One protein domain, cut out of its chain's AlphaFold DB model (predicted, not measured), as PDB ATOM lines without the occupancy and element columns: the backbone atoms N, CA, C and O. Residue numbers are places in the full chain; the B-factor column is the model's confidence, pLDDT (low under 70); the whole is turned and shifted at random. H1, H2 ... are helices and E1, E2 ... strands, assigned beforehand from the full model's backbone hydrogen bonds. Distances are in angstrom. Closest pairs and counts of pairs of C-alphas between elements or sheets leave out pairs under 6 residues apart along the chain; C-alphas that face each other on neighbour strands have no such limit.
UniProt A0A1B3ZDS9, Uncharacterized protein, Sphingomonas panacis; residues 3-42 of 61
ATOM      1  N   SER A   3     379.217 484.698 354.701       92.00
ATOM      2  CA  SER A   3     379.641 483.729 353.689       92.00
ATOM      3  C   SER A   3     379.705 482.338 354.314       92.00
ATOM      4  O   SER A   3     380.355 482.163 355.348       92.00
ATOM      5  N   PHE A   4     379.046 481.366 353.690       92.69
ATOM      6  CA  PHE A   4     379.037 479.961 354.080       92.69
ATOM      7  C   PHE A   4     379.717 479.123 353.001       92.69
ATOM      8  O   PHE A   4     379.425 479.275 351.818       92.69
ATOM      9  N   LYS A   5     380.607 478.214 353.407       92.62
ATOM     10  CA  LYS A   5     381.269 477.283 352.488       92.62
ATOM     11  C   LYS A   5     380.438 476.027 352.329       92.62
ATOM     12  O   LYS A   5     380.332 475.247 353.271       92.62
ATOM     13  N   ILE A   6     379.917 475.806 351.130       91.19
ATOM     14  CA  ILE A   6     379.159 474.607 350.787       91.19
ATOM     15  C   ILE A   6     380.020 473.712 349.905       91.19
ATOM     16  O   ILE A   6     380.549 474.142 348.879       91.19
ATOM     17  N   LYS A   7     380.166 472.451 350.317       90.88
ATOM     18  CA  LYS A   7     380.776 471.401 349.505       90.88
ATOM     19  C   LYS A   7     379.673 470.685 348.736       90.88
ATOM     20  O   LYS A   7     378.846 470.003 349.333       90.88
ATOM     21  N   VAL A   8     379.687 470.812 347.417       89.31
ATOM     22  CA  VAL A   8     378.792 470.074 346.525       89.31
ATOM     23  C   VAL A   8     379.515 468.822 346.055       89.31
ATOM     24  O   VAL A   8     380.628 468.913 345.540       89.31
ATOM     25  N   VAL A   9     378.877 467.665 346.212       89.06
ATOM     26  CA  VAL A   9     379.378 466.374 345.724       89.06
ATOM     27  C   VAL A   9     378.406 465.843 344.680       89.06
ATOM     28  O   VAL A   9     377.206 465.749 344.927       89.06
ATOM     29  N   GLN A  10     378.918 465.511 343.500       84.44
ATOM     30  CA  GLN A  10     378.162 464.851 342.444       84.44
ATOM     31  C   GLN A  10     378.719 463.455 342.211       84.44
ATOM     32  O   GLN A  10     379.900 463.292 341.920       84.44
ATOM     33  N   ILE A  11     377.838 462.460 342.290       83.94
ATOM     34  CA  ILE A  11     378.181 461.054 342.092       83.94
ATOM     35  C   ILE A  11     377.534 460.592 340.785       83.94
ATOM     36  O   ILE A  11     376.334 460.329 340.726       83.94
ATOM     37  N   PHE A  12     378.323 460.522 339.709       77.50
ATOM     38  CA  PHE A  12     377.895 459.926 338.438       77.50
ATOM     39  C   PHE A  12     379.096 459.318 337.712       77.50
ATOM     40  O   PHE A  12     379.858 460.035 337.068       77.50
ATOM     41  N   ARG A  13     379.258 457.987 337.797       78.00
ATOM     42  CA  ARG A  13     380.430 457.199 337.337       78.00
ATOM     43  C   ARG A  13     381.762 457.531 338.030       78.00
ATOM     44  O   ARG A  13     382.520 456.612 338.297       78.00
ATOM     45  N   VAL A  14     382.022 458.804 338.309       75.75
ATOM     46  CA  VAL A  14     383.153 459.346 339.068       75.75
ATOM     47  C   VAL A  14     382.565 460.291 340.116       75.75
ATOM     48  O   VAL A  14     381.585 460.991 339.837       75.75
ATOM     49  N   GLU A  15     383.114 460.274 341.327       86.75
ATOM     50  CA  GLU A  15     382.779 461.272 342.338       86.75
ATOM     51  C   GLU A  15     383.510 462.564 341.983       86.75
ATOM     52  O   GLU A  15     384.710 462.562 341.727       86.75
ATOM     53  N   ARG A  16     382.798 463.684 341.937       89.19
ATOM     54  CA  ARG A  16     383.430 464.993 341.788       89.19
ATOM     55  C   ARG A  16     382.888 465.964 342.810       89.19
ATOM     56  O   ARG A  16     381.697 465.955 343.125       89.19
ATOM     57  N   GLU A  17     383.763 466.828 343.293       91.50
ATOM     58  CA  GLU A  17     383.447 467.806 344.323       91.50
ATOM     59  C   GLU A  17     383.797 469.228 343.892       91.50
ATOM     60  O   GLU A  17     384.733 469.464 343.126       91.50
ATOM     61  N   VAL A  18     383.051 470.194 344.417       92.06
ATOM     62  CA  VAL A  18     383.364 471.619 344.309       92.06
ATOM     63  C   VAL A  18     382.980 472.324 345.604       92.06
ATOM     64  O   VAL A  18     382.005 471.961 346.258       92.06
ATOM     65  N   ILE A  19     383.772 473.321 345.996       91.88
ATOM     66  CA  ILE A  19     383.497 474.159 347.165       91.88
ATOM     67  C   ILE A  19     383.052 475.526 346.666       91.88
ATOM     68  O   ILE A  19     383.715 476.119 345.816       91.88
ATOM     69  N   MET A  20     381.943 476.012 347.209       90.12
ATOM     70  CA  MET A  20     381.327 477.278 346.841       90.12
ATOM     71  C   MET A  20     381.126 478.141 348.080       90.12
ATOM     72  O   MET A  20     380.802 477.624 349.148       90.12
ATOM     73  N   ASP A  21     381.308 479.448 347.926       91.12
ATOM     74  CA  ASP A  21     380.973 480.432 348.949       91.12
ATOM     75  C   ASP A  21     379.567 480.981 348.657       91.12
ATOM     76  O   ASP A  21     379.325 481.544 347.589       91.12
ATOM     77  N   VAL A  22     378.639 480.811 349.598       90.62
ATOM     78  CA  VAL A  22     377.239 481.239 349.479       90.62
ATOM     79  C   VAL A  22     376.936 482.304 350.521       90.62
ATOM     80  O   VAL A  22     377.161 482.117 351.716       90.62
ATOM     81  N   MET A  23     376.412 483.442 350.070       91.88
ATOM     82  CA  MET A  23     376.026 484.544 350.949       91.88
ATOM     83  C   MET A  23     374.590 484.352 351.433       91.88
ATOM     84  O   MET A  23     373.650 484.494 350.656       91.88
ATOM     85  N   ALA A  24     374.413 484.084 352.725       91.88
ATOM     86  CA  ALA A  24     373.098 483.822 353.309       91.88
ATOM     87  C   ALA A  24     372.924 484.476 354.690       91.88
ATOM     88  O   ALA A  24     373.839 485.099 355.248       91.88
ATOM     89  N   ALA A  25     371.709 484.384 355.231       92.88
ATOM     90  CA  ALA A  25     371.389 484.835 356.586       92.88
ATOM     91  C   ALA A  25     371.755 483.787 357.655       92.88
ATOM     92  O   ALA A  25     372.141 484.162 358.760       92.88
ATOM     93  N   SER A  26     371.675 482.503 357.309       93.00
ATOM     94  CA  SER A  26     371.997 481.352 358.153       93.00
ATOM     95  C   SER A  26     372.529 480.198 357.294       93.00
ATOM     96  O   SER A  26     372.449 480.248 356.065       93.00
ATOM     97  N   GLU A  27     373.061 479.163 357.946       91.69
ATOM     98  CA  GLU A  27     373.475 477.915 357.294       91.69
ATOM     99  C   GLU A  27     372.298 477.218 356.601       91.69
ATOM    100  O   GLU A  27     372.412 476.830 355.445       91.69
ATOM    101  N   GLU A  28     371.145 477.140 357.273       92.81
ATOM    102  CA  GLU A  28     369.910 476.560 356.727       92.81
ATOM    103  C   GLU A  28     369.492 477.261 355.431       92.81
ATOM    104  O   GLU A  28     369.326 476.611 354.402       92.81
ATOM    105  N   THR A  29     369.453 478.597 355.436       92.06
ATOM    106  CA  THR A  29     369.155 479.375 354.228       92.06
ATOM    107  C   THR A  29     370.214 479.173 353.142       92.06
ATOM    108  O   THR A  29     369.882 479.170 351.964       92.06
ATOM    109  N   ALA A  30     371.491 478.994 353.495       89.25
ATOM    110  CA  ALA A  30     372.536 478.726 352.507       89.25
ATOM    111  C   ALA A  30     372.304 477.386 351.781       89.25
ATOM    112  O   ALA A  30     372.481 477.315 350.565       89.25
ATOM    113  N   CYS A  31     371.872 476.351 352.510       90.06
ATOM    114  CA  CYS A  31     371.494 475.060 351.937       90.06
ATOM    115  C   CYS A  31     370.233 475.166 351.070       90.06
ATOM    116  O   CYS A  31     370.242 474.691 349.938       90.06
ATOM    117  N   GLU A  32     369.190 475.851 351.547       92.88
ATOM    118  CA  GLU A  32     367.959 476.062 350.773       92.88
ATOM    119  C   GLU A  32     368.236 476.759 349.435       92.88
ATOM    120  O   GLU A  32     367.745 476.314 348.402       92.88
ATOM    121  N   LEU A  33     369.070 477.806 349.432       90.19
ATOM    122  CA  LEU A  33     369.457 478.527 348.212       90.19
ATOM    123  C   LEU A  33     370.182 477.621 347.202       90.19
ATOM    124  O   LEU A  33     370.023 477.781 345.988       90.19
ATOM    125  N   MET A  34     370.992 476.677 347.689       87.75
ATOM    126  CA  MET A  34     371.653 475.687 346.835       87.75
ATOM    127  C   MET A  34     370.657 474.685 346.253       87.75
ATOM    128  O   MET A  34     370.736 474.379 345.062       87.75
ATOM    129  N   ASP A  35     369.716 474.203 347.064       86.12
ATOM    130  CA  ASP A  35     368.713 473.218 346.654       86.12
ATOM    131  C   ASP A  35     367.707 473.793 345.647       86.12
ATOM    132  O   ASP A  35     367.311 473.114 344.696       86.12
ATOM    133  N   THR A  36     367.318 475.061 345.805       88.94
ATOM    134  CA  THR A  36     366.415 475.760 344.874       88.94
ATOM    135  C   THR A  36     367.110 476.218 343.591       88.94
ATOM    136  O   THR A  36     366.437 476.568 342.619       88.94
ATOM    137  N   GLY A  37     368.447 476.187 343.550       83.00
ATOM    138  CA  GLY A  37     369.239 476.661 342.415       83.00
ATOM    139  C   GLY A  37     369.280 478.186 342.288       83.00
ATOM    140  O   GLY A  37     369.531 478.696 341.196       83.00
ATOM    141  N   GLU A  38     369.029 478.905 343.385       86.00
ATOM    142  CA  GLU A  38     369.164 480.366 343.468       86.00
ATOM    143  C   GLU A  38     370.625 480.817 343.637       86.00
ATOM    144  O   GLU A  38     370.929 482.006 343.532       86.00
ATOM    145  N   VAL A  39     371.545 479.872 343.851       85.31
ATOM    146  CA  VAL A  39     372.994 480.098 343.788       85.31
ATOM    147  C   VAL A  39     373.509 479.844 342.374       85.31
ATOM    148  O   VAL A  39     373.099 478.896 341.697       85.31
ATOM    149  N   ASP A  40     374.453 480.678 341.936       84.50
ATOM    150  CA  ASP A  40     375.167 480.490 340.676       84.50
ATOM    151  C   ASP A  40     375.729 479.071 340.561       84.50
ATOM    152  O   ASP A  40     376.280 478.511 341.508       84.50
ATOM    153  N   LYS A  41     375.625 478.477 339.370       80.12
ATOM    154  CA  LYS A  41     376.203 477.153 339.133       80.12
ATOM    155  C   LYS A  41     377.732 477.227 339.224       80.12
ATOM    156  O   LYS A  41     378.324 478.160 338.679       80.12
ATOM    157  N   PRO A  42     378.386 476.224 339.833       81.25
ATOM    158  CA  PRO A  42     379.839 476.181 339.896       81.25
ATOM    159  C   PRO A  42     380.442 476.125 338.490       81.25
ATOM    160  O   PRO A  42     379.946 475.396 337.624       81.25
TER     161      PRO A  42
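AT A GLANCE: This is residues 3 to 42 of the 61 residues of an uncharacterized protein of Sphingomonas panacis (UniProt A0A1B3ZDS9). What would one see first on looking at this model? A long, narrow hairpin of two antiparallel strands, E1 and E2, makes the length, and one short helix, H1, packs on it near the end where E1 begins and E2 ends, while the hairpin's turn at Arg 13 lies at the other end. What is it made of? The printed part has 40 residues, with two named strands and one named helix in the order E1, E2, H1; the sheet has the order E1 - E2, antiparallel, and the class is mixed, helices and strands. How large and how dense is it? It is a rod whose C-alphas span 35 by 17 by 16 A, only just compact and close to loose, with a radius of gyration of the C-alphas of 10.6 A.

HOW THE PARTS SIT: How do the first two elements stand to each other? E1, residues 3 to 12, and E2, residues 14 to 24, are a hairpin with an angle of 157 degrees between their directions. N 4 and O 22 are 2.8 A apart and N 16 and O 10 are 2.9 A apart, both within hydrogen-bond range. Does either strand change direction? E2 bends by 51 degrees at residue 21. Where does the helix come near them? H1, residues 27 to 36, has 4 pairs of C-alphas within 8 A of E1, the closest being those of Phe 4 and Glu 27, 6.7 A apart. With E2 it has 3 such pairs, the closest being the C-alphas of Ala 24 and Ala 30, 5.2 A apart. How is the helix's backbone formed? In H1 every O i to N i+4 pair is within hydrogen-bond range.

IN THESE COORDINATES: Where does the first strand run? E1 begins at C-alpha 3, (379.641, 483.729, 353.689), and ends at C-alpha 12, 28.3 A away. Where does the second strand run? E2 has 11 residues and goes from C-alpha 14, (383.153, 459.346, 339.068), to C-alpha 24, 30.0 A away. Where is the helix? H1 has 10 residues and is 14.4 A from its first to its last C-alpha, ending at C-alpha 36, (366.415, 475.760, 344.874).

THE WHOLE: How far does the printed part reach? The two C-alphas farthest apart are those of Arg 13 and Ala 25, 34.9 A. Is it cut, and are its links long? The printed part has no cut, and the links E1 to E2 and E2 to H1 are both tight. How confident is the model? The mean pLDDT of the printed part is 88.3, and no printed residue is under 70.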